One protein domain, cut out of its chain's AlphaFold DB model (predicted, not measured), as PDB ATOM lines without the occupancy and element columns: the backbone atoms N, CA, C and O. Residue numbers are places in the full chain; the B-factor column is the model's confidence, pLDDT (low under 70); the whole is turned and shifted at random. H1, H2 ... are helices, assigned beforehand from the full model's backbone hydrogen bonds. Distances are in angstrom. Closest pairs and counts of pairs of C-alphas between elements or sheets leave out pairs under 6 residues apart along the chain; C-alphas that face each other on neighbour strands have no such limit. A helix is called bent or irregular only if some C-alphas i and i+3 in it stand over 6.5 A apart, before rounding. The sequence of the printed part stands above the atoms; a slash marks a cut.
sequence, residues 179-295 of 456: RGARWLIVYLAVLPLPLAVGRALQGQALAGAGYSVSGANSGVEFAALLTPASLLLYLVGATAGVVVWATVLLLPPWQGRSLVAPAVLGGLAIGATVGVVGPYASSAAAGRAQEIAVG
ATOM      1  N   ARG A 179       8.629 -29.974  22.181       57.97
ATOM      2  CA  ARG A 179       9.088 -30.462  23.479       57.97
ATOM      3  C   ARG A 179      10.510 -29.950  23.649       57.97
ATOM      4  O   ARG A 179      11.426 -30.464  23.018       57.97
ATOM      5  N   GLY A 180      10.683 -28.935  24.486       66.31
ATOM      6  CA  GLY A 180      11.986 -28.650  25.074       66.31
ATOM      7  C   GLY A 180      12.427 -27.196  25.025       66.31
ATOM      8  O   GLY A 180      12.029 -26.411  24.169       66.31
ATOM      9  N   ALA A 181      13.332 -26.891  25.948       77.81
ATOM     10  CA  ALA A 181      14.050 -25.631  26.076       77.81
ATOM     11  C   ALA A 181      15.106 -25.417  24.972       77.81
ATOM     12  O   ALA A 181      15.940 -24.537  25.105       77.81
ATOM     13  N   ARG A 182      15.108 -26.203  23.882       84.62
ATOM     14  CA  ARG A 182      16.176 -26.166  22.864       84.62
ATOM     15  C   ARG A 182      16.333 -24.790  22.230       84.62
ATOM     16  O   ARG A 182      17.448 -24.311  22.112       84.62
ATOM     17  N   TRP A 183      15.229 -24.148  21.858       83.25
ATOM     18  CA  TRP A 183      15.303 -22.807  21.283       83.25
ATOM     19  C   TRP A 183      15.729 -21.767  22.322       83.25
ATOM     20  O   TRP A 183      16.458 -20.852  21.974       83.25
ATOM     21  N   LEU A 184      15.326 -21.930  23.589       86.69
ATOM     22  CA  LEU A 184      15.757 -21.057  24.680       86.69
ATOM     23  C   LEU A 184      17.265 -21.213  24.916       86.69
ATOM     24  O   LEU A 184      17.959 -20.223  25.076       86.69
ATOM     25  N   ILE A 185      17.788 -22.439  24.861       87.31
ATOM     26  CA  ILE A 185      19.227 -22.707  24.930       87.31
ATOM     27  C   ILE A 185      19.944 -22.039  23.757       87.31
ATOM     28  O   ILE A 185      20.948 -21.380  23.980       87.31
ATOM     29  N   VAL A 186      19.423 -22.157  22.530       87.44
ATOM     30  CA  VAL A 186      19.992 -21.462  21.361       87.44
ATOM     31  C   VAL A 186      19.959 -19.945  21.562       87.44
ATOM     32  O   VAL A 186      20.975 -19.296  21.363       87.44
ATOM     33  N   TYR A 187      18.839 -19.386  22.024       89.06
ATOM     34  CA  TYR A 187      18.697 -17.962  22.333       89.06
ATOM     35  C   TYR A 187      19.737 -17.488  23.357       89.06
ATOM     36  O   TYR A 187      20.398 -16.483  23.135       89.06
ATOM     37  N   LEU A 188      19.920 -18.236  24.448       90.12
ATOM     38  CA  LEU A 188      20.888 -17.909  25.496       90.12
ATOM     39  C   LEU A 188      22.340 -18.103  25.031       90.12
ATOM     40  O   LEU A 188      23.213 -17.328  25.416       90.12
ATOM     41  N   ALA A 189      22.604 -19.111  24.196       89.38
ATOM     42  CA  ALA A 189      23.934 -19.406  23.668       89.38
ATOM     43  C   ALA A 189      24.390 -18.389  22.611       89.38
ATOM     44  O   ALA A 189      25.586 -18.124  22.493       89.38
ATOM     45  N   VAL A 190      23.458 -17.795  21.860       88.62
ATOM     46  CA  VAL A 190      23.747 -16.689  20.939       88.62
ATOM     47  C   VAL A 190      23.865 -15.405  21.758       88.62
ATOM     48  O   VAL A 190      22.965 -14.572  21.765       88.62
ATOM     49  N   LEU A 191      25.000 -15.252  22.451       82.62
ATOM     50  CA  LEU A 191      25.334 -14.133  23.344       82.62
ATOM     51  C   LEU A 191      24.845 -12.736  22.907       82.62
ATOM     52  O   LEU A 191      24.298 -12.028  23.756       82.62
ATOM     53  N   PRO A 192      25.004 -12.309  21.637       90.69
ATOM     54  CA  PRO A 192      24.602 -10.959  21.253       90.69
ATOM     55  C   PRO A 192      23.079 -10.753  21.275       90.69
ATOM     56  O   PRO A 192      22.618  -9.635  21.481       90.69
ATOM     57  N   LEU A 193      22.271 -11.808  21.147       91.94
ATOM     58  CA  LEU A 193      20.821 -11.658  21.047       91.94
ATOM     59  C   LEU A 193      20.161 -11.283  22.393       91.94
ATOM     60  O   LEU A 193      19.410 -10.304  22.417       91.94
ATOM     61  N   PRO A 194      20.433 -11.955  23.534       95.62
ATOM     62  CA  PRO A 194      19.942 -11.484  24.826       95.62
ATOM     63  C   PRO A 194      20.499 -10.111  25.200       95.62
ATOM     64  O   PRO A 194      19.753  -9.274  25.699       95.62
ATOM     65  N   LEU A 195      21.770  -9.826  24.905       95.12
ATOM     66  CA  LEU A 195      22.337  -8.502  25.167       95.12
ATOM     67  C   LEU A 195      21.581  -7.397  24.410       95.12
ATOM     68  O   LEU A 195      21.223  -6.383  25.008       95.12
ATOM     69  N   ALA A 196      21.284  -7.615  23.127       93.94
ATOM     70  CA  ALA A 196      20.530  -6.676  22.303       93.94
ATOM     71  C   ALA A 196      19.116  -6.431  22.846       93.94
ATOM     72  O   ALA A 196      18.695  -5.286  22.982       93.94
ATOM     73  N   VAL A 197      18.404  -7.496  23.237       94.25
ATOM     74  CA  VAL A 197      17.079  -7.378  23.870       94.25
ATOM     75  C   VAL A 197      17.167  -6.610  25.191       94.25
ATOM     76  O   VAL A 197      16.342  -5.740  25.459       94.25
ATOM     77  N   GLY A 198      18.185  -6.881  26.007       95.06
ATOM     78  CA  GLY A 198      18.436  -6.146  27.242       95.06
ATOM     79  C   GLY A 198      18.662  -4.654  27.022       95.06
ATOM     80  O   GLY A 198      18.065  -3.828  27.712       95.06
ATOM     81  N   ARG A 199      19.487  -4.305  26.030       93.19
ATOM     82  CA  ARG A 199      19.739  -2.917  25.625       93.19
ATOM     83  C   ARG A 199      18.479  -2.227  25.115       93.19
ATOM     84  O   ARG A 199      18.212  -1.109  25.544       93.19
ATOM     85  N   ALA A 200      17.665  -2.916  24.318       92.69
ATOM     86  CA  ALA A 200      16.385  -2.393  23.843       92.69
ATOM     87  C   ALA A 200      15.418  -2.057  24.990       92.69
ATOM     88  O   ALA A 200      14.734  -1.034  24.960       92.69
ATOM     89  N   LEU A 201      15.370  -2.918  26.013       93.00
ATOM     90  CA  LEU A 201      14.433  -2.787  27.128       93.00
ATOM     91  C   LEU A 201      14.899  -1.811  28.213       93.00
ATOM     92  O   LEU A 201      14.070  -1.104  28.775       93.00
ATOM     93  N   GLN A 202      16.189  -1.810  28.559       95.06
ATOM     94  CA  GLN A 202      16.707  -1.089  29.734       95.06
ATOM     95  C   GLN A 202      17.987  -0.283  29.463       95.06
ATOM     96  O   GLN A 202      18.391   0.512  30.306       95.06
ATOM     97  N   GLY A 203      18.634  -0.456  28.307       92.75
ATOM     98  CA  GLY A 203      19.935   0.141  27.981       92.75
ATOM     99  C   GLY A 203      19.895   1.213  26.892       92.75
ATOM    100  O   GLY A 203      20.912   1.435  26.239       92.75
ATOM    101  N   GLN A 204      18.754   1.872  26.679       90.88
ATOM    102  CA  GLN A 204      18.576   2.825  25.574       90.88
ATOM    103  C   GLN A 204      19.560   4.004  25.628       90.88
ATOM    104  O   GLN A 204      20.103   4.398  24.599       90.88
ATOM    105  N   ALA A 205      19.863   4.507  26.831       91.25
ATOM    106  CA  ALA A 205      20.864   5.556  27.028       91.25
ATOM    107  C   ALA A 205      22.264   5.121  26.560       91.25
ATOM    108  O   ALA A 205      22.963   5.890  25.905       91.25
ATOM    109  N   LEU A 206      22.650   3.872  26.848       91.62
ATOM    110  CA  LEU A 206      23.941   3.321  26.437       91.62
ATOM    111  C   LEU A 206      24.005   3.106  24.923       91.62
ATOM    112  O   LEU A 206      25.042   3.363  24.322       91.62
ATOM    113  N   ALA A 207      22.902   2.683  24.300       85.31
ATOM    114  CA  ALA A 207      22.825   2.586  22.846       85.31
ATOM    115  C   ALA A 207      23.015   3.968  22.196       85.31
ATOM    116  O   ALA A 207      23.845   4.112  21.301       85.31
ATOM    117  N   GLY A 208      22.306   4.994  22.687       85.50
ATOM    118  CA  GLY A 208      22.453   6.375  22.216       85.50
ATOM    119  C   GLY A 208      23.887   6.900  22.339       85.50
ATOM    120  O   GLY A 208      24.423   7.462  21.387       85.50
ATOM    121  N   ALA A 209      24.530   6.650  23.482       90.00
ATOM    122  CA  ALA A 209      25.930   7.000  23.703       90.00
ATOM    123  C   ALA A 209      26.880   6.217  22.777       90.00
ATOM    124  O   ALA A 209      27.814   6.794  22.228       90.00
ATOM    125  N   GLY A 210      26.619   4.931  22.527       86.88
ATOM    126  CA  GLY A 210      27.443   4.108  21.638       86.88
ATOM    127  C   GLY A 210      27.515   4.619  20.210       86.88
ATOM    128  O   GLY A 210      28.584   4.600  19.612       86.88
ATOM    129  N   TYR A 211      26.426   5.180  19.691       83.31
ATOM    130  CA  TYR A 211      26.468   5.822  18.383       83.31
ATOM    131  C   TYR A 211      27.365   7.056  18.346       83.31
ATOM    132  O   TYR A 211      28.106   7.240  17.386       83.31
ATOM    133  N   SER A 212      27.357   7.876  19.400       86.69
ATOM    134  CA  SER A 212      28.243   9.045  19.459       86.69
ATOM    135  C   SER A 212      29.730   8.670  19.480       86.69
ATOM    136  O   SER A 212      30.560   9.463  19.055       86.69
ATOM    137  N   VAL A 213      30.058   7.451  19.915       88.88
ATOM    138  CA  VAL A 213      31.427   6.912  19.930       88.88
ATOM    139  C   VAL A 213      31.764   6.161  18.632       88.88
ATOM    140  O   VAL A 213      32.927   5.841  18.394       88.88
ATOM    141  N   SER A 214      30.787   5.910  17.751       80.25
ATOM    142  CA  SER A 214      31.049   5.248  16.468       80.25
ATOM    143  C   SER A 214      32.037   6.071  15.628       80.25
ATOM    144  O   SER A 214      31.883   7.280  15.462       80.25
ATOM    145  N   GLY A 215      33.101   5.430  15.140       74.00
ATOM    146  CA  GLY A 215      34.206   6.111  14.447       74.00
ATOM    147  C   GLY A 215      35.364   6.561  15.349       74.00
ATOM    148  O   GLY A 215      36.370   7.074  14.847       74.00
ATOM    149  N   ALA A 216      35.271   6.331  16.662       79.56
ATOM    150  CA  ALA A 216      36.449   6.259  17.516       79.56
ATOM    151  C   ALA A 216      37.312   5.034  17.155       79.56
ATOM    152  O   ALA A 216      36.912   4.157  16.387       79.56
ATOM    153  N   ASN A 217      38.509   4.958  17.736       81.56
ATOM    154  CA  ASN A 217      39.337   3.759  17.645       81.56
ATOM    155  C   ASN A 217      38.563   2.552  18.192       81.56
ATOM    156  O   ASN A 217      37.927   2.650  19.242       81.56
ATOM    157  N   SER A 218      38.635   1.410  17.503       83.31
ATOM    158  CA  SER A 218      37.840   0.216  17.831       83.31
ATOM    159  C   SER A 218      38.023  -0.247  19.281       83.31
ATOM    160  O   SER A 218      37.060  -0.678  19.913       83.31
ATOM    161  N   GLY A 219      39.228  -0.095  19.844       84.31
ATOM    162  CA  GLY A 219      39.501  -0.358  21.262       84.31
ATOM    163  C   GLY A 219      38.718   0.559  22.213       84.31
ATOM    164  O   GLY A 219      38.143   0.083  23.191       84.31
ATOM    165  N   VAL A 220      38.616   1.852  21.885       87.56
ATOM    166  CA  VAL A 220      37.857   2.845  22.666       87.56
ATOM    167  C   VAL A 220      36.361   2.573  22.582       87.56
ATOM    168  O   VAL A 220      35.687   2.588  23.609       87.56
ATOM    169  N   GLU A 221      35.847   2.254  21.395       88.12
ATOM    170  CA  GLU A 221      34.438   1.895  21.202       88.12
ATOM    171  C   GLU A 221      34.061   0.640  22.007       88.12
ATOM    172  O   GLU A 221      33.064   0.623  22.736       88.12
ATOM    173  N   PHE A 222      34.897  -0.400  21.952       87.50
ATOM    174  CA  PHE A 222      34.641  -1.640  22.677       87.50
ATOM    175  C   PHE A 222      34.724  -1.444  24.194       87.50
ATOM    176  O   PHE A 222      33.871  -1.942  24.926       87.50
ATOM    177  N   ALA A 223      35.700  -0.676  24.681       86.81
ATOM    178  CA  ALA A 223      35.806  -0.340  26.097       86.81
ATOM    179  C   ALA A 223      34.654   0.562  26.570       86.81
ATOM    180  O   ALA A 223      34.169   0.411  27.693       86.81
ATOM    181  N   ALA A 224      34.182   1.488  25.729       88.62
ATOM    182  CA  ALA A 224      33.028   2.336  26.019       88.62
ATOM    183  C   ALA A 224      31.774   1.489  26.276       88.62
ATOM    184  O   ALA A 224      31.048   1.737  27.242       88.62
ATOM    185  N   LEU A 225      31.548   0.460  25.455       89.50
ATOM    186  CA  LEU A 225      30.259  -0.225  25.390       89.50
ATOM    187  C   LEU A 225      30.227  -1.615  26.037       89.50
ATOM    188  O   LEU A 225      29.164  -2.051  26.497       89.50
ATOM    189  N   LEU A 226      31.369  -2.296  26.158       88.62
ATOM    190  CA  LEU A 226      31.483  -3.581  26.843       88.62
ATOM    191  C   LEU A 226      31.881  -3.391  28.313       88.62
ATOM    192  O   LEU A 226      33.041  -3.497  28.700       88.62
ATOM    193  N   THR A 227      30.884  -3.132  29.156       89.69
ATOM    194  CA  THR A 227      31.081  -2.822  30.581       89.69
ATOM    195  C   THR A 227      30.378  -3.821  31.498       89.69
ATOM    196  O   THR A 227      29.618  -4.668  31.019       89.69
ATOM    197  N   PRO A 228      30.543  -3.728  32.833       90.19
ATOM    198  CA  PRO A 228      29.735  -4.513  33.766       90.19
ATOM    199  C   PRO A 228      28.216  -4.348  33.561       90.19
ATOM    200  O   PRO A 228      27.458  -5.280  33.839       90.19
ATOM    201  N   ALA A 229      27.759  -3.215  33.003       93.06
ATOM    202  CA  ALA A 229      26.357  -3.016  32.635       93.06
ATOM    203  C   ALA A 229      25.891  -4.010  31.555       93.06
ATOM    204  O   ALA A 229      24.745  -4.456  31.591       93.06
ATOM    205  N   SER A 230      26.772  -4.428  30.639       94.06
ATOM    206  CA  SER A 230      26.452  -5.397  29.585       94.06
ATOM    207  C   SER A 230      26.050  -6.758  30.152       94.06
ATOM    208  O   SER A 230      25.150  -7.395  29.612       94.06
ATOM    209  N   LEU A 231      26.628  -7.188  31.280       94.81
ATOM    210  CA  LEU A 231      26.202  -8.421  31.950       94.81
ATOM    211  C   LEU A 231      24.773  -8.298  32.497       94.81
ATOM    212  O   LEU A 231      23.959  -9.202  32.314       94.81
ATOM    213  N   LEU A 232      24.448  -7.174  33.141       95.81
ATOM    214  CA  LEU A 232      23.104  -6.928  33.671       95.81
ATOM    215  C   LEU A 232      22.069  -6.835  32.545       95.81
ATOM    216  O   LEU A 232      20.994  -7.424  32.643       95.81
ATOM    217  N   LEU A 233      22.410  -6.157  31.448       95.88
ATOM    218  CA  LEU A 233      21.567  -6.065  30.259       95.88
ATOM    219  C   LEU A 233      21.379  -7.442  29.608       95.88
ATOM    220  O   LEU A 233      20.252  -7.817  29.294       95.88
ATOM    221  N   TYR A 234      22.437  -8.248  29.494       96.06
ATOM    222  CA  TYR A 234      22.319  -9.632  29.039       96.06
ATOM    223  C   TYR A 234      21.341 -10.431  29.911       96.06
ATOM    224  O   TYR A 234      20.485 -11.129  29.373       96.06
ATOM    225  N   LEU A 235      21.411 -10.299  31.242       95.88
ATOM    226  CA  LEU A 235      20.481 -10.970  32.156       95.88
ATOM    227  C   LEU A 235      19.029 -10.510  31.954       95.88
ATOM    228  O   LEU A 235      18.139 -11.357  31.942       95.88
ATOM    229  N   VAL A 236      18.788  -9.211  31.738       96.38
ATOM    230  CA  VAL A 236      17.460  -8.659  31.394       96.38
ATOM    231  C   VAL A 236      16.919  -9.269  30.097       96.38
ATOM    232  O   VAL A 236      15.752  -9.653  30.022       96.38
ATOM    233  N   GLY A 237      17.751  -9.384  29.061       96.00
ATOM    234  CA  GLY A 237      17.332 -10.041  27.825       96.00
ATOM    235  C   GLY A 237      17.105 -11.539  28.005       96.00
ATOM    236  O   GLY A 237      16.106 -12.080  27.535       96.00
ATOM    237  N   ALA A 238      17.975 -12.212  28.759       95.81
ATOM    238  CA  ALA A 238      17.840 -13.627  29.079       95.81
ATOM    239  C   ALA A 238      16.503 -13.917  29.777       95.81
ATOM    240  O   ALA A 238      15.786 -14.838  29.377       95.81
ATOM    241  N   THR A 239      16.120 -13.105  30.768       95.38
ATOM    242  CA  THR A 239      14.825 -13.234  31.444       95.38
ATOM    243  C   THR A 239      13.662 -12.919  30.509       95.38
ATOM    244  O   THR A 239      12.677 -13.656  30.534       95.38
ATOM    245  N   ALA A 240      13.773 -11.930  29.616       94.19
ATOM    246  CA  ALA A 240      12.760 -11.682  28.587       94.19
ATOM    247  C   ALA A 240      12.555 -12.909  27.673       94.19
ATOM    248  O   ALA A 240      11.417 -13.314  27.420       94.19
ATOM    249  N   GLY A 241      13.636 -13.575  27.256       92.88
ATOM    250  CA  GLY A 241      13.569 -14.840  26.516       92.88
ATOM    251  C   GLY A 241      12.856 -15.954  27.291       92.88
ATOM    252  O   GLY A 241      12.030 -16.673  26.722       92.88
ATOM    253  N   VAL A 242      13.100 -16.065  28.604       94.12
ATOM    254  CA  VAL A 242      12.388 -17.007  29.490       94.12
ATOM    255  C   VAL A 242      10.894 -16.683  29.571       94.12
ATOM    256  O   VAL A 242      10.078 -17.604  29.548       94.12
ATOM    257  N   VAL A 243      10.509 -15.405  29.614       93.44
ATOM    258  CA  VAL A 243       9.096 -14.985  29.616       93.44
ATOM    259  C   VAL A 243       8.405 -15.372  28.312       93.44
ATOM    260  O   VAL A 243       7.318 -15.955  28.345       93.44
ATOM    261  N   VAL A 244       9.040 -15.120  27.164       90.38
ATOM    262  CA  VAL A 244       8.513 -15.547  25.857       90.38
ATOM    263  C   VAL A 244       8.387 -17.071  25.814       90.38
ATOM    264  O   VAL A 244       7.366 -17.603  25.377       90.38
ATOM    265  N   TRP A 245       9.378 -17.791  26.343       91.38
ATOM    266  CA  TRP A 245       9.351 -19.249  26.442       91.38
ATOM    267  C   TRP A 245       8.215 -19.791  27.294       91.38
ATOM    268  O   TRP A 245       7.468 -20.663  26.836       91.38
ATOM    269  N   ALA A 246       8.043 -19.247  28.492       90.75
ATOM    270  CA  ALA A 246       6.937 -19.578  29.370       90.75
ATOM    271  C   ALA A 246       5.596 -19.313  28.676       90.75
ATOM    272  O   ALA A 246       4.743 -20.197  28.635       90.75
ATOM    273  N   THR A 247       5.448 -18.145  28.046       88.62
ATOM    274  CA  THR A 247       4.230 -17.752  27.321       88.62
ATOM    275  C   THR A 247       3.897 -18.743  26.209       88.62
ATOM    276  O   THR A 247       2.770 -19.224  26.134       88.62
ATOM    277  N   VAL A 248       4.880 -19.140  25.393       85.00
ATOM    278  CA  VAL A 248       4.685 -20.128  24.317       85.00
ATOM    279  C   VAL A 248       4.287 -21.503  24.862       85.00
ATOM    280  O   VAL A 248       3.503 -22.205  24.225       85.00
ATOM    281  N   LEU A 249       4.800 -21.914  26.026       84.50
ATOM    282  CA  LEU A 249       4.406 -23.175  26.667       84.50
ATOM    283  C   LEU A 249       3.015 -23.131  27.306       84.50
ATOM    284  O   LEU A 249       2.386 -24.181  27.438       84.50
ATOM    285  N   LEU A 250       2.546 -21.941  27.683       85.69
ATOM    286  CA  LEU A 250       1.196 -21.708  28.191       85.69
ATOM    287  C   LEU A 250       0.150 -21.628  27.071       85.69
ATOM    288  O   LEU A 250      -1.042 -21.664  27.365       85.69
ATOM    289  N   LEU A 251       0.550 -21.585  25.797       82.50
ATOM    290  CA  LEU A 251      -0.389 -21.672  24.679       82.50
ATOM    291  C   LEU A 251      -0.898 -23.118  24.487       82.50
ATOM    292  O   LEU A 251      -0.118 -24.070  24.595       82.50
ATOM    293  N   PRO A 252      -2.199 -23.315  24.198       71.81
ATOM    294  CA  PRO A 252      -2.760 -24.635  23.914       71.81
ATOM    295  C   PRO A 252      -2.147 -25.261  22.641       71.81
ATOM    296  O   PRO A 252      -1.641 -24.536  21.784       71.81
ATOM    297  N   PRO A 253      -2.199 -26.601  22.467       70.81
ATOM    298  CA  PRO A 253      -2.851 -27.603  23.322       70.81
ATOM    299  C   PRO A 253      -1.991 -28.083  24.513       70.81
ATOM    300  O   PRO A 253      -0.808 -28.388  24.371       70.81
ATOM    301  N   TRP A 254      -2.615 -28.229  25.690       74.88
ATOM    302  CA  TRP A 254      -1.941 -28.542  26.968       74.88
ATOM    303  C   TRP A 254      -1.851 -30.035  27.326       74.88
ATOM    304  O   TRP A 254      -1.541 -30.382  28.464       74.88
ATOM    305  N   GLN A 255      -2.138 -30.937  26.386       68.06
ATOM    306  CA  GLN A 255      -2.296 -32.366  26.680       68.06
ATOM    307  C   GLN A 255      -1.060 -32.962  27.387       68.06
ATOM    308  O   GLN A 255       0.036 -33.014  26.823       68.06
ATOM    309  N   GLY A 256      -1.254 -33.406  28.636       69.44
ATOM    310  CA  GLY A 256      -0.244 -34.090  29.452       69.44
ATOM    311  C   GLY A 256       0.898 -33.212  29.980       69.44
ATOM    312  O   GLY A 256       1.953 -33.748  30.315       69.44
ATOM    313  N   ARG A 257       0.742 -31.879  30.030       74.38
ATOM    314  CA  ARG A 257       1.791 -30.946  30.480       74.38
ATOM    315  C   ARG A 257       1.406 -30.214  31.763       74.38
ATOM    316  O   ARG A 257       0.291 -29.726  31.896       74.38
ATOM    317  N   SER A 258       2.367 -30.073  32.678       81.19
ATOM    318  CA  SER A 258       2.233 -29.163  33.819       81.19
ATOM    319  C   SER A 258       2.391 -27.714  33.350       81.19
ATOM    320  O   SER A 258       3.435 -27.350  32.808       81.19
ATOM    321  N   LEU A 259       1.360 -26.894  33.568       85.94
ATOM    322  CA  LEU A 259       1.371 -25.451  33.283       85.94
ATOM    323  C   LEU A 259       1.961 -24.629  34.436       85.94
ATOM    324  O   LEU A 259       2.319 -23.469  34.254       85.94
ATOM    325  N   VAL A 260       2.100 -25.236  35.616       87.75
ATOM    326  CA  VAL A 260       2.566 -24.550  36.826       87.75
ATOM    327  C   VAL A 260       4.025 -24.125  36.678       87.75
ATOM    328  O   VAL A 260       4.352 -22.973  36.932       87.75
ATOM    329  N   ALA A 261       4.898 -25.022  36.211       87.12
ATOM    330  CA  ALA A 261       6.321 -24.722  36.046       87.12
ATOM    331  C   ALA A 261       6.596 -23.533  35.097       87.12
ATOM    332  O   ALA A 261       7.292 -22.611  35.524       87.12
ATOM    333  N   PRO A 262       6.061 -23.482  33.855       87.75
ATOM    334  CA  PRO A 262       6.266 -22.323  32.990       87.75
ATOM    335  C   PRO A 262       5.622 -21.050  33.553       87.75
ATOM    336  O   PRO A 262       6.237 -19.996  33.452       87.75
ATOM    337  N   ALA A 263       4.452 -21.123  34.200       90.38
ATOM    338  CA  ALA A 263       3.831 -19.949  34.822       90.38
ATOM    339  C   ALA A 263       4.682 -19.371  35.966       90.38
ATOM    340  O   ALA A 263       4.906 -18.164  36.014       90.38
ATOM    341  N   VAL A 264       5.204 -20.226  36.854       93.19
ATOM    342  CA  VAL A 264       6.077 -19.808  37.962       93.19
ATOM    343  C   VAL A 264       7.395 -19.249  37.432       93.19
ATOM    344  O   VAL A 264       7.793 -18.164  37.842       93.19
ATOM    345  N   LEU A 265       8.055 -19.936  36.491       91.44
ATOM    346  CA  LEU A 265       9.307 -19.457  35.893       91.44
ATOM    347  C   LEU A 265       9.114 -18.140  35.133       91.44
ATOM    348  O   LEU A 265       9.932 -17.238  35.271       91.44
ATOM    349  N   GLY A 266       8.024 -18.009  34.372       91.19
ATOM    350  CA  GLY A 266       7.666 -16.770  33.684       91.19
ATOM    351  C   GLY A 266       7.404 -15.629  34.666       91.19
ATOM    352  O   GLY A 266       7.955 -14.548  34.498       91.19
ATOM    353  N   GLY A 267       6.638 -15.878  35.734       92.25
ATOM    354  CA  GLY A 267       6.377 -14.891  36.785       92.25
ATOM    355  C   GLY A 267       7.646 -14.448  37.517       92.25
ATOM    356  O   GLY A 267       7.862 -13.251  37.697       92.25
ATOM    357  N   LEU A 268       8.526 -15.391  37.871       93.81
ATOM    358  CA  LEU A 268       9.833 -15.090  38.463       93.81
ATOM    359  C   LEU A 268      10.723 -14.299  37.501       93.81
ATOM    360  O   LEU A 268      11.373 -13.351  37.929       93.81
ATOM    361  N   ALA A 269      10.733 -14.639  36.210       92.75
ATOM    362  CA  ALA A 269      11.499 -13.913  35.202       92.75
ATOM    363  C   ALA A 269      10.974 -12.481  35.003       92.75
ATOM    364  O   ALA A 269      11.779 -11.553  34.928       92.75
ATOM    365  N   ILE A 270       9.652 -12.268  34.994       91.94
ATOM    366  CA  ILE A 270       9.052 -10.921  34.986       91.94
ATOM    367  C   ILE A 270       9.472 -10.158  36.246       91.94
ATOM    368  O   ILE A 270       9.960  -9.035  36.140       91.94
ATOM    369  N   GLY A 271       9.344 -10.774  37.425       90.81
ATOM    370  CA  GLY A 271       9.743 -10.171  38.699       90.81
ATOM    371  C   GLY A 271      11.229  -9.802  38.743       90.81
ATOM    372  O   GLY A 271      11.575  -8.708  39.179       90.81
ATOM    373  N   ALA A 272      12.108 -10.661  38.224       90.62
ATOM    374  CA  ALA A 272      13.534 -10.378  38.103       90.62
ATOM    375  C   ALA A 272      13.804  -9.230  37.118       90.62
ATOM    376  O   ALA A 272      14.586  -8.338  37.433       90.62
ATOM    377  N   THR A 273      13.131  -9.219  35.964       89.12
ATOM    378  CA  THR A 273      13.300  -8.183  34.931       89.12
ATOM    379  C   THR A 273      12.835  -6.819  35.427       89.12
ATOM    380  O   THR A 273      13.545  -5.843  35.252       89.12
ATOM    381  N   VAL A 274      11.660  -6.735  36.052       90.19
ATOM    382  CA  VAL A 274      11.046  -5.459  36.450       90.19
ATOM    383  C   VAL A 274      11.521  -4.997  37.828       90.19
ATOM    384  O   VAL A 274      11.710  -3.805  38.041       90.19
ATOM    385  N   GLY A 275      11.701  -5.923  38.773       87.69
ATOM    386  CA  GLY A 275      11.890  -5.593  40.186       87.69
ATOM    387  C   GLY A 275      13.331  -5.634  40.686       87.69
ATOM    388  O   GLY A 275      13.662  -4.879  41.593       87.69
ATOM    389  N   VAL A 276      14.183  -6.503  40.131       91.62
ATOM    390  CA  VAL A 276      15.553  -6.695  40.641       91.62
ATOM    391  C   VAL A 276      16.575  -6.241  39.611       91.62
ATOM    392  O   VAL A 276      17.200  -5.210  39.789       91.62
ATOM    393  N   VAL A 277      16.734  -6.970  38.510       93.06
ATOM    394  CA  VAL A 277      17.833  -6.766  37.557       93.06
ATOM    395  C   VAL A 277      17.613  -5.533  36.682       93.06
ATOM    396  O   VAL A 277      18.567  -4.803  36.436       93.06
ATOM    397  N   GLY A 278      16.382  -5.263  36.235       92.94
ATOM    398  CA  GLY A 278      16.093  -4.153  35.316       92.94
ATOM    399  C   GLY A 278      16.487  -2.776  35.843       92.94
ATOM    400  O   GLY A 278      17.237  -2.090  35.151       92.94
ATOM    401  N   PRO A 279      16.067  -2.369  37.058       95.12
ATOM    402  CA  PRO A 279      16.446  -1.072  37.618       95.12
ATOM    403  C   PRO A 279      17.964  -0.899  37.761       95.12
ATOM    404  O   PRO A 279      18.495   0.153  37.405       95.12
ATOM    405  N   TYR A 280      18.683  -1.938  38.210       95.50
ATOM    406  CA  TYR A 280      20.149  -1.900  38.279       95.50
ATOM    407  C   TYR A 280      20.789  -1.837  36.890       95.50
ATOM    408  O   TYR A 280      21.728  -1.070  36.697       95.50
ATOM    409  N   ALA A 281      20.278  -2.597  35.915       95.50
ATOM    410  CA  ALA A 281      20.763  -2.568  34.538       95.50
ATOM    411  C   ALA A 281      20.575  -1.181  33.907       95.50
ATOM    412  O   ALA A 281      21.503  -0.659  33.298       95.50
ATOM    413  N   SER A 282      19.403  -0.571  34.099       95.38
ATOM    414  CA  SER A 282      19.086   0.766  33.592       95.38
ATOM    415  C   SER A 282      19.956   1.842  34.238       95.38
ATOM    416  O   SER A 282      20.559   2.651  33.534       95.38
ATOM    417  N   SER A 283      20.110   1.809  35.565       96.00
ATOM    418  CA  SER A 283      20.985   2.740  36.283       96.00
ATOM    419  C   SER A 283      22.453   2.586  35.875       96.00
ATOM    420  O   SER A 283      23.117   3.591  35.630       96.00
ATOM    421  N   ALA A 284      22.951   1.353  35.731       95.75
ATOM    422  CA  ALA A 284      24.313   1.094  35.272       95.75
ATOM    423  C   ALA A 284      24.526   1.548  33.817       95.75
ATOM    424  O   ALA A 284      25.555   2.145  33.506       95.75
ATOM    425  N   ALA A 285      23.548   1.317  32.936       95.31
ATOM    426  CA  ALA A 285      23.593   1.773  31.549       95.31
ATOM    427  C   ALA A 285      23.579   3.306  31.445       95.31
ATOM    428  O   ALA A 285      24.345   3.863  30.665       95.31
ATOM    429  N   ALA A 286      22.757   3.989  32.247       95.75
ATOM    430  CA  ALA A 286      22.715   5.449  32.305       95.75
ATOM    431  C   ALA A 286      24.011   6.040  32.883       95.75
ATOM    432  O   ALA A 286      24.551   6.988  32.320       95.75
ATOM    433  N   GLY A 287      24.545   5.446  33.957       95.75
ATOM    434  CA  GLY A 287      25.831   5.842  34.533       95.75
ATOM    435  C   GLY A 287      26.972   5.699  33.528       95.75
ATOM    436  O   GLY A 287      27.758   6.627  33.359       95.75
ATOM    437  N   ARG A 288      27.010   4.588  32.779       94.75
ATOM    438  CA  ARG A 288      28.011   4.408  31.723       94.75
ATOM    439  C   ARG A 288      27.806   5.364  30.549       94.75
ATOM    440  O   ARG A 288      28.782   5.883  30.032       94.75
ATOM    441  N   ALA A 289      26.568   5.627  30.138       94.50
ATOM    442  CA  ALA A 289      26.287   6.614  29.095       94.50
ATOM    443  C   ALA A 289      26.773   8.020  29.493       94.50
ATOM    444  O   ALA A 289      27.324   8.739  28.663       94.50
ATOM    445  N   GLN A 290      26.625   8.393  30.767       94.44
ATOM    446  CA  GLN A 290      27.176   9.640  31.292       94.44
ATOM    447  C   GLN A 290      28.709   9.621  31.294       94.44
ATOM    448  O   GLN A 290      29.323  10.586  30.858       94.44
ATOM    449  N   GLU A 291      29.327   8.526  31.735       92.25
ATOM    450  CA  GLU A 291      30.785   8.368  31.716       92.25
ATOM    451  C   GLU A 291      31.357   8.432  30.293       92.25
ATOM    452  O   GLU A 291      32.386   9.057  30.084       92.25
ATOM    453  N   ILE A 292      30.662   7.878  29.297       92.81
ATOM    454  CA  ILE A 292      31.022   8.023  27.880       92.81
ATOM    455  C   ILE A 292      31.066   9.499  27.461       92.81
ATOM    456  O   ILE A 292      31.927   9.891  26.678       92.81
ATOM    457  N   ALA A 293      30.151  10.318  27.980       91.50
ATOM    458  CA  ALA A 293      30.043  11.723  27.607       91.50
ATOM    459  C   ALA A 293      31.078  12.630  28.293       91.50
ATOM    460  O   ALA A 293      31.433  13.659  27.728       91.50
ATOM    461  N   VAL A 294      31.536  12.294  29.507       89.88
ATOM    462  CA  VAL A 294      32.376  13.207  30.318       89.88
ATOM    463  C   VAL A 294      33.674  12.599  30.851       89.88
ATOM    464  O   VAL A 294      34.502  13.326  31.389       89.88
ATOM    465  N   GLY A 295      33.842  11.281  30.772       89.56
ATOM    466  CA  GLY A 295      35.004  10.562  31.289       89.56
ATOM    467  C   GLY A 295      36.119  10.433  30.254       89.56
ATOM    468  O   GLY A 295      35.854  10.360  29.060       89.56
TER     469      GLY A 295
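This is residues 179 to 295 of the 456 residues of an uncharacterized protein of Rathayibacter sp. VKM Ac-2804 (UniProt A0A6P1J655). Two long helices form a rod: H5 lies beside the first arm of bent H6, whose second arm runs on along the rod. H1 lies along H5, H2 crosses H5, and the hairpin H3-H4 packs through H3 on H6's second arm. The printed part has 117 residues, six named helices, H1 to H6, and no named strand. This all-helix part is loose, with mostly aligned packing, radius of gyration of the C-alphas 16.7 A and spans of 57 by 25 by 17 A.

H1, residues 182 to 189, begins at C-alpha 182 (16.176, -26.166, 22.864). H2 is 192 to 202, H3 204 to 213, H4 218 to 225, H5 228 to 250, 33.8 A long. H6, 260 to 294, one helix by its hydrogen bonds, is bent: C-alphas 274 and 277 are 7.0 A apart. Its arms are H6a, 260 to 274, and H6b, 277 to 294.

H2 touches H5 about perpendicular, 85 degrees; closest C-alphas, Leu 195 and Tyr 234, 4.0 A. Hairpin H5 and H6a touch at a shallow tilt of 31 degrees; closest C-alphas, Ala 246 and Pro 262, 4.6 A. O i to N i+4 pairs are within hydrogen-bond range throughout H1, H2, H4, H6a and H6b, 5 of 6 in H3, 18 of 19 in H5.

The farthest C-alphas, Gly 256 and Val 294, are 57.5 A apart. The printed part has no cut and no long link. pLDDT is under 70 at residues 179 to 180 and 255 to 256.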